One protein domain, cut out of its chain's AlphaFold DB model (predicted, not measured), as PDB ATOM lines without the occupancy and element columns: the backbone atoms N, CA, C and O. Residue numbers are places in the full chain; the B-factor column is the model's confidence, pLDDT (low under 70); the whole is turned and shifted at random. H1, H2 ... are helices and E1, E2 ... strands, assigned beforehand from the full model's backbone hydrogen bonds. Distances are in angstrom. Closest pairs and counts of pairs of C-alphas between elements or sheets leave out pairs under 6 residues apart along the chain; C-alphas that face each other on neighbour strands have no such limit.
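This is residues 847 to 884 and 905 to 985 of the 986 residues of an uncharacterized protein of Temnothorax longispinosus (UniProt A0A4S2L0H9). A long, slender hairpin of E4 and E5, with the short strand E6 added beside one end of E5, makes one small sheet, and H2 packs over one face of it. A second small sheet, E1 E2 E3, is set with its edge strand E3 near E4; the longest axis runs from the loop of residues 905 to 917 along this hairpin to its turn, and residues 943 to 949 stick out. The printed part has 119 residues, under half of them in named elements, which follow as E1 E2 E3 E4 E5 H1 H2 E6. The order E1 E2 E3 is antiparallel and E4 E5 E6 is mixed; the class is mixed, helices and strands. The whole is only just compact, close to loose, with a radius of gyration of the C-alphas of 16.0 A and spans of 52 by 35 by 33 A.

E4, residues 918 to 926, is 26.9 A long from C-alpha 918 at (6.279, -22.339, 43.750). E5, residues 932 to 940, is 27.1 A long, and E6, residues 977 to 980, ends at C-alpha 980 at (5.424, -43.021, 38.943). H1 is residues 950 to 953, and H2, residues 957 to 964, is 10.6 A long. E1, residues 855 to 857, begins at C-alpha 855 at (23.745, -24.818, 30.775); E2 is residues 861 to 865, 12.6 A, and E3 residues 872 to 877, 13.3 A.

E4 and E5 form a hairpin, antiparallel at 167 degrees, with N 923 and O 935 2.8 A apart, within hydrogen-bond range. E6 is parallel to E5 at 17 degrees, with N 978 and O 932 at 2.8 A. E5, H1 H2 and E6 make a strand-helix-strand unit, two parallel neighbour strands with helices between, its crossover right-handed. H2 is on this sheet at a height of 9.5 A, over E5 and only just not over E4, on which 2 of its 8 C-alphas fall. It runs slantwise to the strands, at 40 degrees to E5 on the local plane; the closest C-alphas of the two are those of Ala 936 and Pro 957, 5.6 A. H1 stands at the sheet's level, at a height of 2.2 A over a local plane fitted to 6 C-alphas; its closest pair with E5 is the C-alphas of Phe 953 and Phe 937, 5.3 A. E3 and E4 are near each other, with 7 pairs of C-alphas within 10 A. E1 E2 E3 is a meander, each strand the antiparallel neighbour of the one before: N 864 and O 874 of E2 and E3 are 3.0 A apart, and N 856 and O 863 of E1 and E2 2.8 A. E3 and H2 are only just apart, at 8.2 A. In H2 every O i to N i+4 pair is within hydrogen-bond range; H1 is too short for one.

The two C-alphas farthest apart are those of Ala 910 and Asp 929, 52.2 A. Residues 885 to 904 are cut out, and C-alphas 884 and 905 are 30.5 A apart. Of the links that are printed whole, H2 to E6 is long, with 12 residues. The mean pLDDT of the printed part is 72.2; 45 residues are under 70, among them residues 905 to 917 and 970 to 976.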
ATOM      1  N   PHE A 847      20.349 -39.674  31.536       72.31
ATOM      2  CA  PHE A 847      18.939 -39.683  31.148       72.31
ATOM      3  C   PHE A 847      18.492 -38.490  30.283       72.31
ATOM      4  O   PHE A 847      17.314 -38.408  29.943       72.31
ATOM      5  N   GLY A 848      19.422 -37.617  29.872       68.25
ATOM      6  CA  GLY A 848      19.150 -36.476  28.986       68.25
ATOM      7  C   GLY A 848      19.087 -35.108  29.674       68.25
ATOM      8  O   GLY A 848      19.380 -34.994  30.859       68.25
ATOM      9  N   PHE A 849      18.801 -34.056  28.900       70.94
ATOM     10  CA  PHE A 849      18.832 -32.655  29.350       70.94
ATOM     11  C   PHE A 849      17.415 -32.068  29.319       70.94
ATOM     12  O   PHE A 849      16.819 -32.071  28.243       70.94
ATOM     13  N   PRO A 850      16.905 -31.456  30.409       72.12
ATOM     14  CA  PRO A 850      15.577 -30.837  30.385       72.12
ATOM     15  C   PRO A 850      15.425 -29.708  29.354       72.12
ATOM     16  O   PRO A 850      14.338 -29.462  28.833       72.12
ATOM     17  N   GLY A 851      16.536 -29.030  29.057       68.25
ATOM     18  CA  GLY A 851      16.721 -28.071  27.969       68.25
ATOM     19  C   GLY A 851      18.208 -27.711  27.850       68.25
ATOM     20  O   GLY A 851      18.991 -28.078  28.720       68.25
ATOM     21  N   LEU A 852      18.621 -26.994  26.800       64.69
ATOM     22  CA  LEU A 852      20.043 -26.669  26.550       64.69
ATOM     23  C   LEU A 852      20.387 -25.174  26.692       64.69
ATOM     24  O   LEU A 852      21.514 -24.754  26.415       64.69
ATOM     25  N   ASP A 853      19.443 -24.357  27.158       58.25
ATOM     26  CA  ASP A 853      19.631 -22.915  27.312       58.25
ATOM     27  C   ASP A 853      20.583 -22.582  28.476       58.25
ATOM     28  O   ASP A 853      20.286 -22.829  29.643       58.25
ATOM     29  N   HIS A 854      21.741 -21.994  28.157       66.56
ATOM     30  CA  HIS A 854      22.749 -21.496  29.115       66.56
ATOM     31  C   HIS A 854      23.145 -22.495  30.218       66.56
ATOM     32  O   HIS A 854      23.292 -22.115  31.384       66.56
ATOM     33  N   VAL A 855      23.314 -23.767  29.849       70.62
ATOM     34  CA  VAL A 855      23.745 -24.818  30.775       70.62
ATOM     35  C   VAL A 855      25.161 -24.546  31.296       70.62
ATOM     36  O   VAL A 855      26.056 -24.173  30.537       70.62
ATOM     37  N   ARG A 856      25.359 -24.754  32.599       64.81
ATOM     38  CA  ARG A 856      26.632 -24.678  33.323       64.81
ATOM     39  C   ARG A 856      26.809 -25.937  34.167       64.81
ATOM     40  O   ARG A 856      25.878 -26.342  34.859       64.81
ATOM     41  N   SER A 857      27.999 -26.524  34.137       63.84
ATOM     42  CA  SER A 857      28.384 -27.650  34.992       63.84
ATOM     43  C   SER A 857      29.254 -27.177  36.154       63.84
ATOM     44  O   SER A 857      30.283 -26.543  35.921       63.84
ATOM     45  N   TYR A 858      28.861 -27.534  37.370       65.44
ATOM     46  CA  TYR A 858      29.634 -27.397  38.603       65.44
ATOM     47  C   TYR A 858      30.070 -28.797  39.080       65.44
ATOM     48  O   TYR A 858      29.773 -29.795  38.421       65.44
ATOM     49  N   GLU A 859      30.810 -28.893  40.188       56.28
ATOM     50  CA  GLU A 859      31.377 -30.177  40.641       56.28
ATOM     51  C   GLU A 859      30.317 -31.184  41.122       56.28
ATOM     52  O   GLU A 859      30.502 -32.385  40.929       56.28
ATOM     53  N   ASP A 860      29.193 -30.700  41.664       67.81
ATOM     54  CA  ASP A 860      28.118 -31.527  42.243       67.81
ATOM     55  C   ASP A 860      26.763 -31.405  41.522       67.81
ATOM     56  O   ASP A 860      25.852 -32.197  41.763       67.81
ATOM     57  N   PHE A 861      26.610 -30.426  40.624       75.75
ATOM     58  CA  PHE A 861      25.347 -30.167  39.929       75.75
ATOM     59  C   PHE A 861      25.531 -29.512  38.559       75.75
ATOM     60  O   PHE A 861      26.517 -28.830  38.279       75.75
ATOM     61  N   VAL A 862      24.537 -29.690  37.693       78.56
ATOM     62  CA  VAL A 862      24.409 -29.003  36.403       78.56
ATOM     63  C   VAL A 862      23.171 -28.110  36.468       78.56
ATOM     64  O   VAL A 862      22.121 -28.554  36.922       78.56
ATOM     65  N   LEU A 863      23.268 -26.857  36.019       84.88
ATOM     66  CA  LEU A 863      22.142 -25.915  36.013       84.88
ATOM     67  C   LEU A 863      21.955 -25.252  34.650       84.88
ATOM     68  O   LEU A 863      22.930 -24.975  33.956       84.88
ATOM     69  N   SER A 864      20.715 -24.919  34.301       81.06
ATOM     70  CA  SER A 864      20.382 -23.979  33.223       81.06
ATOM     71  C   SER A 864      20.068 -22.614  33.834       81.06
ATOM     72  O   SER A 864      19.317 -22.538  34.804       81.06
ATOM     73  N   TYR A 865      20.658 -21.534  33.310       75.62
ATOM     74  CA  TYR A 865      20.491 -20.187  33.870       75.62
ATOM     75  C   TYR A 865      19.635 -19.281  32.980       75.62
ATOM     76  O   TYR A 865      20.026 -18.942  31.856       75.62
ATOM     77  N   ASP A 866      18.497 -18.815  33.496       69.50
ATOM     78  CA  ASP A 866      17.692 -17.818  32.801       69.50
ATOM     79  C   ASP A 866      18.273 -16.412  33.005       69.50
ATOM     80  O   ASP A 866      18.115 -15.764  34.041       69.50
ATOM     81  N   ARG A 867      18.915 -15.901  31.950       63.09
ATOM     82  CA  ARG A 867      19.488 -14.549  31.918       63.09
ATOM     83  C   ARG A 867      18.443 -13.424  31.933       63.09
ATOM     84  O   ARG A 867      18.836 -12.285  32.175       63.09
ATOM     85  N   ARG A 868      17.159 -13.704  31.669       60.44
ATOM     86  CA  ARG A 868      16.066 -12.721  31.744       60.44
ATOM     87  C   ARG A 868      15.609 -12.531  33.187       60.44
ATOM     88  O   ARG A 868      15.695 -11.421  33.697       60.44
ATOM     89  N   ASN A 869      15.156 -13.606  33.833       60.25
ATOM     90  CA  ASN A 869      14.599 -13.546  35.188       60.25
ATOM     91  C   ASN A 869      15.663 -13.682  36.298       60.25
ATOM     92  O   ASN A 869      15.348 -13.525  37.473       60.25
ATOM     93  N   ARG A 870      16.930 -13.925  35.923       65.75
ATOM     94  CA  ARG A 870      18.121 -14.041  36.794       65.75
ATOM     95  C   ARG A 870      18.129 -15.252  37.743       65.75
ATOM     96  O   ARG A 870      18.983 -15.320  38.627       65.75
ATOM     97  N   VAL A 871      17.246 -16.221  37.513       71.06
ATOM     98  CA  VAL A 871      17.085 -17.463  38.292       71.06
ATOM     99  C   VAL A 871      17.583 -18.694  37.522       71.06
ATOM    100  O   VAL A 871      17.818 -18.640  36.312       71.06
ATOM    101  N   ALA A 872      17.742 -19.827  38.209       73.94
ATOM    102  CA  ALA A 872      17.942 -21.110  37.537       73.94
ATOM    103  C   ALA A 872      16.629 -21.573  36.879       73.94
ATOM    104  O   ALA A 872      15.574 -21.541  37.504       73.94
ATOM    105  N   HIS A 873      16.705 -22.015  35.625       73.94
ATOM    106  CA  HIS A 873      15.583 -22.586  34.876       73.94
ATOM    107  C   HIS A 873      15.378 -24.074  35.211       73.94
ATOM    108  O   HIS A 873      14.265 -24.581  35.156       73.94
ATOM    109  N   TRP A 874      16.460 -24.768  35.577       84.25
ATOM    110  CA  TRP A 874      16.461 -26.058  36.274       84.25
ATOM    111  C   TRP A 874      17.839 -26.307  36.905       84.25
ATOM    112  O   TRP A 874      18.839 -25.727  36.474       84.25
ATOM    113  N   VAL A 875      17.886 -27.194  37.902       83.81
ATOM    114  CA  VAL A 875      19.109 -27.712  38.541       83.81
ATOM    115  C   VAL A 875      19.014 -29.237  38.597       83.81
ATOM    116  O   VAL A 875      17.951 -29.775  38.901       83.81
ATOM    117  N   PHE A 876      20.109 -29.925  38.279       82.88
ATOM    118  CA  PHE A 876      20.222 -31.381  38.229       82.88
ATOM    119  C   PHE A 876      21.412 -31.838  39.077       82.88
ATOM    120  O   PHE A 876      22.540 -31.397  38.861       82.88
ATOM    121  N   GLU A 877      21.154 -32.734  40.022       82.75
ATOM    122  CA  GLU A 877      22.108 -33.247  41.011       82.75
ATOM    123  C   GLU A 877      22.149 -34.776  40.887       82.75
ATOM    124  O   GLU A 877      21.101 -35.404  40.727       82.75
ATOM    125  N   HIS A 878      23.329 -35.397  40.983       78.06
ATOM    126  CA  HIS A 878      23.442 -36.860  41.070       78.06
ATOM    127  C   HIS A 878      23.898 -37.254  42.475       78.06
ATOM    128  O   HIS A 878      25.092 -37.221  42.798       78.06
ATOM    129  N   LEU A 879      22.910 -37.596  43.301       77.31
ATOM    130  CA  LEU A 879      23.066 -38.002  44.693       77.31
ATOM    131  C   LEU A 879      23.425 -39.492  44.771       77.31
ATOM    132  O   LEU A 879      22.836 -40.313  44.075       77.31
ATOM    133  N   THR A 880      24.370 -39.846  45.639       70.88
ATOM    134  CA  THR A 880      24.731 -41.240  45.943       70.88
ATOM    135  C   THR A 880      24.896 -41.414  47.452       70.88
ATOM    136  O   THR A 880      25.029 -40.427  48.182       70.88
ATOM    137  N   LYS A 881      24.896 -42.658  47.945       70.94
ATOM    138  CA  LYS A 881      24.992 -42.954  49.386       70.94
ATOM    139  C   LYS A 881      26.298 -42.436  50.008       70.94
ATOM    140  O   LYS A 881      26.315 -42.054  51.170       70.94
ATOM    141  N   GLU A 882      27.360 -42.362  49.211       63.03
ATOM    142  CA  GLU A 882      28.701 -41.882  49.573       63.03
ATOM    143  C   GLU A 882      28.820 -40.347  49.513       63.03
ATOM    144  O   GLU A 882      29.841 -39.793  49.902       63.03
ATOM    145  N   ARG A 883      27.797 -39.654  48.993       63.09
ATOM    146  CA  ARG A 883      27.715 -38.183  48.938       63.09
ATOM    147  C   ARG A 883      26.655 -37.613  49.885       63.09
ATOM    148  O   ARG A 883      26.753 -36.459  50.288       63.09
ATOM    149  N   LEU A 884      25.660 -38.413  50.271       63.66
ATOM    150  CA  LEU A 884      24.597 -38.045  51.213       63.66
ATOM    151  C   LEU A 884      25.056 -38.141  52.680       63.66
ATOM    152  O   LEU A 884      24.492 -38.880  53.487       63.66
ATOM    153  N   TYR A 905       8.866 -11.580  53.266       36.12
ATOM    154  CA  TYR A 905       9.270 -11.735  51.866       36.12
ATOM    155  C   TYR A 905       9.878 -10.425  51.357       36.12
ATOM    156  O   TYR A 905       9.311  -9.357  51.576       36.12
ATOM    157  N   GLU A 906      11.029 -10.509  50.693       36.28
ATOM    158  CA  GLU A 906      11.847  -9.361  50.285       36.28
ATOM    159  C   GLU A 906      12.349  -9.543  48.842       36.28
ATOM    160  O   GLU A 906      12.663 -10.657  48.417       36.28
ATOM    161  N   VAL A 907      12.442  -8.446  48.083       43.56
ATOM    162  CA  VAL A 907      13.119  -8.413  46.776       43.56
ATOM    163  C   VAL A 907      14.566  -7.962  46.957       43.56
ATOM    164  O   VAL A 907      14.834  -6.877  47.465       43.56
ATOM    165  N   ILE A 908      15.519  -8.798  46.540       46.66
ATOM    166  CA  ILE A 908      16.926  -8.615  46.921       46.66
ATOM    167  C   ILE A 908      17.603  -7.507  46.094       46.66
ATOM    168  O   ILE A 908      18.003  -7.701  44.940       46.66
ATOM    169  N   GLY A 909      17.796  -6.360  46.750       47.97
ATOM    170  CA  GLY A 909      18.665  -5.255  46.338       47.97
ATOM    171  C   GLY A 909      18.187  -4.439  45.131       47.97
ATOM    172  O   GLY A 909      17.180  -4.734  44.492       47.97
ATOM    173  N   ALA A 910      18.985  -3.431  44.752       49.19
ATOM    174  CA  ALA A 910      18.724  -2.492  43.643       49.19
ATOM    175  C   ALA A 910      18.659  -3.132  42.230       49.19
ATOM    176  O   ALA A 910      18.703  -2.445  41.212       49.19
ATOM    177  N   ASN A 911      18.602  -4.461  42.157       46.41
ATOM    178  CA  ASN A 911      18.674  -5.281  40.955       46.41
ATOM    179  C   ASN A 911      17.398  -6.103  40.687       46.41
ATOM    180  O   ASN A 911      17.390  -6.852  39.709       46.41
ATOM    181  N   HIS A 912      16.351  -5.951  41.512       54.00
ATOM    182  CA  HIS A 912      14.990  -6.464  41.277       54.00
ATOM    183  C   HIS A 912      14.945  -7.941  40.829       54.00
ATOM    184  O   HIS A 912      14.424  -8.273  39.763       54.00
ATOM    185  N   VAL A 913      15.547  -8.837  41.620       52.72
ATOM    186  CA  VAL A 913      15.546 -10.283  41.336       52.72
ATOM    187  C   VAL A 913      14.163 -10.876  41.628       52.72
ATOM    188  O   VAL A 913      13.572 -10.593  42.668       52.72
ATOM    189  N   ALA A 914      13.645 -11.697  40.709       55.84
ATOM    190  CA  ALA A 914      12.326 -12.311  40.833       55.84
ATOM    191  C   ALA A 914      12.322 -13.483  41.830       55.84
ATOM    192  O   ALA A 914      13.185 -14.360  41.773       55.84
ATOM    193  N   VAL A 915      11.313 -13.522  42.703       60.97
ATOM    194  CA  VAL A 915      11.091 -14.597  43.681       60.97
ATOM    195  C   VAL A 915      10.041 -15.579  43.126       60.97
ATOM    196  O   VAL A 915       8.960 -15.130  42.737       60.97
ATOM    197  N   PRO A 916      10.310 -16.900  43.056       65.56
ATOM    198  CA  PRO A 916       9.323 -17.887  42.606       65.56
ATOM    199  C   PRO A 916       8.103 -17.968  43.533       65.56
ATOM    200  O   PRO A 916       8.241 -17.831  44.746       65.56
ATOM    201  N   THR A 917       6.916 -18.258  42.994       68.44
ATOM    202  CA  THR A 917       5.713 -18.532  43.812       68.44
ATOM    203  C   THR A 917       5.615 -19.991  44.255       68.44
ATOM    204  O   THR A 917       4.984 -20.286  45.264       68.44
ATOM    205  N   HIS A 918       6.239 -20.900  43.504       76.62
ATOM    206  CA  HIS A 918       6.279 -22.339  43.750       76.62
ATOM    207  C   HIS A 918       7.654 -22.887  43.358       76.62
ATOM    208  O   HIS A 918       8.293 -22.378  42.433       76.62
ATOM    209  N   PHE A 919       8.066 -23.964  44.016       84.06
ATOM    210  CA  PHE A 919       9.198 -24.797  43.630       84.06
ATOM    211  C   PHE A 919       8.703 -26.156  43.138       84.06
ATOM    212  O   PHE A 919       7.625 -26.614  43.515       84.06
ATOM    213  N   TYR A 920       9.510 -26.829  42.325       86.25
ATOM    214  CA  TYR A 920       9.257 -28.204  41.914       86.25
ATOM    215  C   TYR A 920      10.519 -29.054  42.072       86.25
ATOM    216  O   TYR A 920      11.639 -28.551  41.958       86.25
ATOM    217  N   LYS A 921      10.343 -30.352  42.313       88.12
ATOM    218  CA  LYS A 921      11.427 -31.341  42.296       88.12
ATOM    219  C   LYS A 921      10.921 -32.579  41.561       88.12
ATOM    220  O   LYS A 921       9.853 -33.093  41.883       88.12
ATOM    221  N   VAL A 922      11.682 -33.035  40.573       85.81
ATOM    222  CA  VAL A 922      11.461 -34.324  39.906       85.81
ATOM    223  C   VAL A 922      12.651 -35.209  40.243       85.81
ATOM    224  O   VAL A 922      13.797 -34.773  40.129       85.81
ATOM    225  N   ILE A 923      12.371 -36.418  40.705       87.62
ATOM    226  CA  ILE A 923      13.336 -37.377  41.231       87.62
ATOM    227  C   ILE A 923      13.185 -38.667  40.425       87.62
ATOM    228  O   ILE A 923      12.067 -39.091  40.142       87.62
ATOM    229  N   VAL A 924      14.305 -39.295  40.070       85.19
ATOM    230  CA  VAL A 924      14.337 -40.677  39.578       85.19
ATOM    231  C   VAL A 924      15.306 -41.459  40.455       85.19
ATOM    232  O   VAL A 924      16.481 -41.105  40.543       85.19
ATOM    233  N   GLY A 925      14.798 -42.495  41.119       83.56
ATOM    234  CA  GLY A 925      15.579 -43.458  41.887       83.56
ATOM    235  C   GLY A 925      15.838 -44.731  41.085       83.56
ATOM    236  O   GLY A 925      15.015 -45.133  40.266       83.56
ATOM    237  N   GLU A 926      16.974 -45.375  41.341       82.75
ATOM    238  CA  GLU A 926      17.334 -46.697  40.816       82.75
ATOM    239  C   GLU A 926      17.355 -47.653  42.020       82.75
ATOM    240  O   GLU A 926      18.083 -47.416  42.986       82.75
ATOM    241  N   THR A 927      16.480 -48.663  42.030       79.88
ATOM    242  CA  THR A 927      16.358 -49.610  43.152       79.88
ATOM    243  C   THR A 927      17.469 -50.662  43.113       79.88
ATOM    244  O   THR A 927      18.150 -50.822  42.100       79.88
ATOM    245  N   ASN A 928      17.629 -51.434  44.195       73.19
ATOM    246  CA  ASN A 928      18.609 -52.529  44.262       73.19
ATOM    247  C   ASN A 928      18.437 -53.571  43.130       73.19
ATOM    248  O   ASN A 928      19.411 -54.202  42.733       73.19
ATOM    249  N   ASP A 929      17.223 -53.704  42.581       74.00
ATOM    250  CA  ASP A 929      16.887 -54.582  41.449       74.00
ATOM    251  C   ASP A 929      17.257 -53.981  40.072       74.00
ATOM    252  O   ASP A 929      16.947 -54.571  39.036       74.00
ATOM    253  N   GLY A 930      17.814 -52.765  40.022       73.44
ATOM    254  CA  GLY A 930      18.055 -52.016  38.782       73.44
ATOM    255  C   GLY A 930      16.791 -51.449  38.117       73.44
ATOM    256  O   GLY A 930      16.828 -51.071  36.945       73.44
ATOM    257  N   LYS A 931      15.658 -51.394  38.834       79.88
ATOM    258  CA  LYS A 931      14.397 -50.808  38.342       79.88
ATOM    259  C   LYS A 931      14.367 -49.307  38.635       79.88
ATOM    260  O   LYS A 931      14.892 -48.867  39.655       79.88
ATOM    261  N   LEU A 932      13.751 -48.524  37.750       83.62
ATOM    262  CA  LEU A 932      13.679 -47.067  37.874       83.62
ATOM    263  C   LEU A 932      12.306 -46.626  38.390       83.62
ATOM    264  O   LEU A 932      11.281 -47.038  37.853       83.62
ATOM    265  N   GLU A 933      12.278 -45.753  39.393       86.31
ATOM    266  CA  GLU A 933      11.043 -45.190  39.959       86.31
ATOM    267  C   GLU A 933      11.114 -43.664  39.938       86.31
ATOM    268  O   GLU A 933      12.161 -43.089  40.231       86.31
ATOM    269  N   MET A 934      10.023 -43.009  39.537       85.06
ATOM    270  CA  MET A 934       9.966 -41.555  39.361       85.06
ATOM    271  C   MET A 934       8.976 -40.920  40.335       85.06
ATOM    272  O   MET A 934       7.842 -41.380  40.462       85.06
ATOM    273  N   GLU A 935       9.368 -39.811  40.953       88.00
ATOM    274  CA  GLU A 935       8.478 -38.983  41.768       88.00
ATOM    275  C   GLU A 935       8.565 -37.510  41.362       88.00
ATOM    276  O   GLU A 935       9.635 -36.990  41.046       88.00
ATOM    277  N   ALA A 936       7.420 -36.831  41.354       87.12
ATOM    278  CA  ALA A 936       7.279 -35.451  40.913       87.12
ATOM    279  C   ALA A 936       6.464 -34.642  41.929       87.12
ATOM    280  O   ALA A 936       5.308 -34.962  42.208       87.12
ATOM    281  N   PHE A 937       7.070 -33.578  42.458       89.94
ATOM    282  CA  PHE A 937       6.511 -32.734  43.514       89.94
ATOM    283  C   PHE A 937       6.449 -31.263  43.092       89.94
ATOM    284  O   PHE A 937       7.375 -30.761  42.448       89.94
ATOM    285  N   VAL A 938       5.402 -30.556  43.527       85.19
ATOM    286  CA  VAL A 938       5.285 -29.088  43.481       85.19
ATOM    287  C   VAL A 938       4.914 -28.580  44.871       85.19
ATOM    288  O   VAL A 938       3.932 -29.022  45.460       85.19
ATOM    289  N   MET A 939       5.697 -27.636  45.385       87.50
ATOM    290  CA  MET A 939       5.549 -27.045  46.716       87.50
ATOM    291  C   MET A 939       5.363 -25.526  46.582       87.50
ATOM    292  O   MET A 939       6.060 -24.910  45.768       87.50
ATOM    293  N   PRO A 940       4.463 -24.887  47.347       82.94
ATOM    294  CA  PRO A 940       4.366 -23.429  47.378       82.94
ATOM    295  C   PRO A 940       5.625 -22.812  48.008       82.94
ATOM    296  O   PRO A 940       6.262 -23.422  48.864       82.94
ATOM    297  N   ASN A 941       5.980 -21.586  47.618       79.06
ATOM    298  CA  ASN A 941       7.023 -20.804  48.294       79.06
ATOM    299  C   ASN A 941       6.451 -20.110  49.546       79.06
ATOM    300  O   ASN A 941       6.403 -18.885  49.648       79.06
ATOM    301  N   THR A 942       5.953 -20.924  50.471       78.69
ATOM    302  CA  THR A 942       5.381 -20.530  51.763       78.69
ATOM    303  C   THR A 942       5.819 -21.537  52.827       78.69
ATOM    304  O   THR A 942       6.241 -22.640  52.477       78.69
ATOM    305  N   PRO A 943       5.698 -21.221  54.128       75.25
ATOM    306  CA  PRO A 943       5.884 -22.214  55.181       75.25
ATOM    307  C   PRO A 943       4.973 -23.430  54.981       75.25
ATOM    308  O   PRO A 943       3.814 -23.291  54.585       75.25
ATOM    309  N   ILE A 944       5.516 -24.611  55.265       81.81
ATOM    310  CA  ILE A 944       4.823 -25.901  55.267       81.81
ATOM    311  C   ILE A 944       4.978 -26.471  56.682       81.81
ATOM    312  O   ILE A 944       6.021 -26.278  57.307       81.81
ATOM    313  N   ASP A 945       3.936 -27.116  57.203       80.38
ATOM    314  CA  ASP A 945       3.973 -27.779  58.510       80.38
ATOM    315  C   ASP A 945       4.873 -29.026  58.449       80.38
ATOM    316  O   ASP A 945       4.770 -29.810  57.504       80.38
ATOM    317  N   ASP A 946       5.726 -29.233  59.456       78.62
ATOM    318  CA  ASP A 946       6.627 -30.393  59.542       78.62
ATOM    319  C   ASP A 946       5.860 -31.741  59.563       78.62
ATOM    320  O   ASP A 946       6.421 -32.783  59.223       78.62
ATOM    321  N   ASN A 947       4.565 -31.725  59.911       83.50
ATOM    322  CA  ASN A 947       3.666 -32.883  59.916       83.50
ATOM    323  C   ASN A 947       2.901 -33.083  58.589       83.50
ATOM    324  O   ASN A 947       2.151 -34.052  58.456       83.50
ATOM    325  N   ALA A 948       3.031 -32.181  57.606       83.25
ATOM    326  CA  ALA A 948       2.297 -32.276  56.344       83.25
ATOM    327  C   ALA A 948       2.856 -33.416  55.461       83.25
ATOM    328  O   ALA A 948       4.017 -33.355  55.045       83.25
ATOM    329  N   PRO A 949       2.064 -34.450  55.114       84.75
ATOM    330  CA  PRO A 949       2.586 -35.598  54.380       84.75
ATOM    331  C   PRO A 949       2.975 -35.225  52.944       84.75
ATOM    332  O   PRO A 949       2.205 -34.605  52.206       84.75
ATOM    333  N   LEU A 950       4.166 -35.668  52.523       81.38
ATOM    334  CA  LEU A 950       4.768 -35.395  51.206       81.38
ATOM    335  C   LEU A 950       3.863 -35.744  50.010       81.38
ATOM    336  O   LEU A 950       3.964 -35.115  48.956       81.38
ATOM    337  N   THR A 951       2.945 -36.699  50.177       82.19
ATOM    338  CA  THR A 951       1.923 -37.065  49.183       82.19
ATOM    339  C   THR A 951       1.037 -35.891  48.768       82.19
ATOM    340  O   THR A 951       0.609 -35.843  47.618       82.19
ATOM    341  N   ASN A 952       0.809 -34.910  49.648       84.88
ATOM    342  CA  ASN A 952      -0.009 -33.725  49.358       84.88
ATOM    343  C   ASN A 952       0.607 -32.818  48.278       84.88
ATOM    344  O   ASN A 952      -0.102 -32.022  47.667       84.88
ATOM    345  N   PHE A 953       1.915 -32.945  48.036       86.62
ATOM    346  CA  PHE A 953       2.665 -32.153  47.061       86.62
ATOM    347  C   PHE A 953       2.966 -32.924  45.767       86.62
ATOM    348  O   PHE A 953       3.572 -32.365  44.851       86.62
ATOM    349  N   GLN A 954       2.565 -34.198  45.664       86.69
ATOM    350  CA  GLN A 954       2.805 -35.016  44.474       86.69
ATOM    351  C   GLN A 954       1.895 -34.604  43.310       86.69
ATOM    352  O   GLN A 954       0.670 -34.574  43.428       86.69
ATOM    353  N   VAL A 955       2.490 -34.357  42.143       80.31
ATOM    354  CA  VAL A 955       1.781 -33.996  40.905       80.31
ATOM    355  C   VAL A 955       2.265 -34.853  39.730       80.31
ATOM    356  O   VAL A 955       3.422 -35.273  39.727       80.31
ATOM    357  N   PRO A 956       1.440 -35.124  38.703       78.88
ATOM    358  CA  PRO A 956       1.901 -35.844  37.515       78.88
ATOM    359  C   PRO A 956       3.078 -35.117  36.836       78.88
ATOM    360  O   PRO A 956       2.978 -33.898  36.651       78.88
ATOM    361  N   PRO A 957       4.142 -35.820  36.391       78.00
ATOM    362  CA  PRO A 957       5.281 -35.199  35.709       78.00
ATOM    363  C   PRO A 957       4.868 -34.299  34.534       78.00
ATOM    364  O   PRO A 957       5.349 -33.173  34.430       78.00
ATOM    365  N   ASP A 958       3.877 -34.726  33.739       71.75
ATOM    366  CA  ASP A 958       3.321 -33.954  32.615       71.75
ATOM    367  C   ASP A 958       2.819 -32.554  33.016       71.75
ATOM    368  O   ASP A 958       2.805 -31.629  32.205       71.75
ATOM    369  N   SER A 959       2.361 -32.362  34.259       70.06
ATOM    370  CA  SER A 959       1.930 -31.045  34.745       70.06
ATOM    371  C   SER A 959       3.110 -30.112  34.999       70.06
ATOM    372  O   SER A 959       3.009 -28.930  34.677       70.06
ATOM    373  N   ILE A 960       4.240 -30.635  35.481       74.31
ATOM    374  CA  ILE A 960       5.480 -29.864  35.643       74.31
ATOM    375  C   ILE A 960       6.096 -29.575  34.267       74.31
ATOM    376  O   ILE A 960       6.465 -28.437  33.995       74.31
ATOM    377  N   GLU A 961       6.134 -30.561  33.364       72.88
ATOM    378  CA  GLU A 961       6.631 -30.392  31.987       72.88
ATOM    379  C   GLU A 961       5.862 -29.299  31.227       72.88
ATOM    380  O   GLU A 961       6.465 -28.403  30.631       72.88
ATOM    381  N   ARG A 962       4.522 -29.305  31.315       63.78
ATOM    382  CA  ARG A 962       3.663 -28.260  30.727       63.78
ATOM    383  C   ARG A 962       3.864 -26.884  31.363       63.78
ATOM    384  O   ARG A 962       3.837 -25.895  30.636       63.78
ATOM    385  N   ALA A 963       4.044 -26.808  32.682       59.03
ATOM    386  CA  ALA A 963       4.209 -25.537  33.393       59.03
ATOM    387  C   ALA A 963       5.602 -24.911  33.184       59.03
ATOM    388  O   ALA A 963       5.711 -23.697  33.035       59.03
ATOM    389  N   ALA A 964       6.657 -25.731  33.144       64.50
ATOM    390  CA  ALA A 964       8.040 -25.284  32.984       64.50
ATOM    391  C   ALA A 964       8.493 -25.175  31.513       64.50
ATOM    392  O   ALA A 964       9.514 -24.552  31.226       64.50
ATOM    393  N   GLY A 965       7.773 -25.785  30.562       62.94
ATOM    394  CA  GLY A 965       8.167 -25.812  29.147       62.94
ATOM    395  C   GLY A 965       9.430 -26.646  28.875       62.94
ATOM    396  O   GLY A 965      10.180 -26.347  27.938       62.94
ATOM    397  N   LEU A 966       9.657 -27.663  29.714       72.12
ATOM    398  CA  LEU A 966      10.802 -28.579  29.742       72.12
ATOM    399  C   LEU A 966      10.308 -30.031  29.622       72.12
ATOM    400  O   LEU A 966       9.151 -30.307  29.931       72.12
ATOM    401  N   LEU A 967      11.181 -30.956  29.215       71.31
ATOM    402  CA  LEU A 967      10.907 -32.401  29.220       71.31
ATOM    403  C   LEU A 967      11.897 -33.092  30.156       71.31
ATOM    404  O   LEU A 967      13.102 -32.998  29.938       71.31
ATOM    405  N   PHE A 968      11.433 -33.763  31.205       76.31
ATOM    406  CA  PHE A 968      12.329 -34.338  32.210       76.31
ATOM    407  C   PHE A 968      12.619 -35.809  31.897       76.31
ATOM    408  O   PHE A 968      11.707 -36.610  31.715       76.31
ATOM    409  N   PHE A 969      13.907 -36.174  31.887       72.62
ATOM    410  CA  PHE A 969      14.381 -37.539  31.614       72.62
ATOM    411  C   PHE A 969      13.948 -38.079  30.231       72.62
ATOM    412  O   PHE A 969      13.558 -39.239  30.105       72.62
ATOM    413  N   ASP A 970      14.047 -37.250  29.181       66.62
ATOM    414  CA  ASP A 970      13.571 -37.524  27.811       66.62
ATOM    415  C   ASP A 970      14.088 -38.838  27.190       66.62
ATOM    416  O   ASP A 970      13.439 -39.417  26.317       66.62
ATOM    417  N   LYS A 971      15.236 -39.344  27.661       68.50
ATOM    418  CA  LYS A 971      15.841 -40.601  27.188       68.50
ATOM    419  C   LYS A 971      15.335 -41.846  27.924       68.50
ATOM    420  O   LYS A 971      15.680 -42.962  27.527       68.50
ATOM    421  N   ILE A 972      14.518 -41.692  28.969       69.75
ATOM    422  CA  ILE A 972      13.799 -42.793  29.616       69.75
ATOM    423  C   ILE A 972      12.447 -42.966  28.919       69.75
ATOM    424  O   ILE A 972      11.520 -42.179  29.094       69.75
ATOM    425  N   SER A 973      12.286 -44.054  28.166       62.22
ATOM    426  CA  SER A 973      10.956 -44.513  27.755       62.22
ATOM    427  C   SER A 973      10.128 -44.822  29.007       62.22
ATOM    428  O   SER A 973      10.535 -45.699  29.770       62.22
ATOM    429  N   ARG A 974       8.985 -44.150  29.216       66.75
ATOM    430  CA  ARG A 974       8.175 -44.269  30.451       66.75
ATOM    431  C   ARG A 974       7.824 -45.726  30.816       66.75
ATOM    432  O   ARG A 974       7.824 -46.061  31.990       66.75
ATOM    433  N   ASN A 975       7.703 -46.616  29.826       61.12
ATOM    434  CA  ASN A 975       7.553 -48.077  29.957       61.12
ATOM    435  C   ASN A 975       8.727 -48.817  30.657       61.12
ATOM    436  O   ASN A 975       8.680 -50.034  30.789       61.12
ATOM    437  N   LYS A 976       9.816 -48.128  31.030       65.56
ATOM    438  CA  LYS A 976      10.939 -48.670  31.828       65.56
ATOM    439  C   LYS A 976      10.918 -48.214  33.289       65.56
ATOM    440  O   LYS A 976      11.794 -48.611  34.054       65.56
ATOM    441  N   LEU A 977       9.960 -47.369  33.664       73.25
ATOM    442  CA  LEU A 977       9.699 -47.039  35.058       73.25
ATOM    443  C   LEU A 977       8.835 -48.159  35.656       73.25
ATOM    444  O   LEU A 977       7.868 -48.577  35.021       73.25
ATOM    445  N   SER A 978       9.156 -48.643  36.858       76.31
ATOM    446  CA  SER A 978       8.271 -49.554  37.599       76.31
ATOM    447  C   SER A 978       7.161 -48.797  38.324       76.31
ATOM    448  O   SER A 978       6.045 -49.308  38.418       76.31
ATOM    449  N   LYS A 979       7.442 -47.572  38.794       78.75
ATOM    450  CA  LYS A 979       6.454 -46.677  39.415       78.75
ATOM    451  C   LYS A 979       6.616 -45.217  38.995       78.75
ATOM    452  O   LYS A 979       7.734 -44.745  38.772       78.75
ATOM    453  N   VAL A 980       5.497 -44.489  39.000       78.38
ATOM    454  CA  VAL A 980       5.424 -43.021  38.943       78.38
ATOM    455  C   VAL A 980       4.512 -42.524  40.069       78.38
ATOM    456  O   VAL A 980       3.347 -42.913  40.124       78.38
ATOM    457  N   ASN A 981       5.025 -41.678  40.970       79.94
ATOM    458  CA  ASN A 981       4.329 -41.184  42.174       79.94
ATOM    459  C   ASN A 981       3.621 -42.321  42.946       79.94
ATOM    460  O   ASN A 981       2.399 -42.319  43.115       79.94
ATOM    461  N   GLY A 982       4.376 -43.364  43.309       67.19
ATOM    462  CA  GLY A 982       3.872 -44.550  44.014       67.19
ATOM    463  C   GLY A 982       2.947 -45.486  43.217       67.19
ATOM    464  O   GLY A 982       2.668 -46.588  43.686       67.19
ATOM    465  N   LYS A 983       2.487 -45.111  42.015       73.06
ATOM    466  CA  LYS A 983       1.595 -45.934  41.179       73.06
ATOM    467  C   LYS A 983       2.400 -46.767  40.187       73.06
ATOM    468  O   LYS A 983       3.256 -46.224  39.491       73.06
ATOM    469  N   ASN A 984       2.104 -48.064  40.096       67.31
ATOM    470  CA  ASN A 984       2.742 -48.952  39.123       67.31
ATOM    471  C   ASN A 984       2.413 -48.515  37.686       67.31
ATOM    472  O   ASN A 984       1.249 -48.291  37.355       67.31
ATOM    473  N   THR A 985       3.431 -48.442  36.833       57.22
ATOM    474  CA  THR A 985       3.290 -48.181  35.393       57.22
ATOM    475  C   THR A 985       3.259 -49.495  34.614       57.22
ATOM    476  O   THR A 985       4.288 -49.950  34.118       57.22
TER     477      THR A 985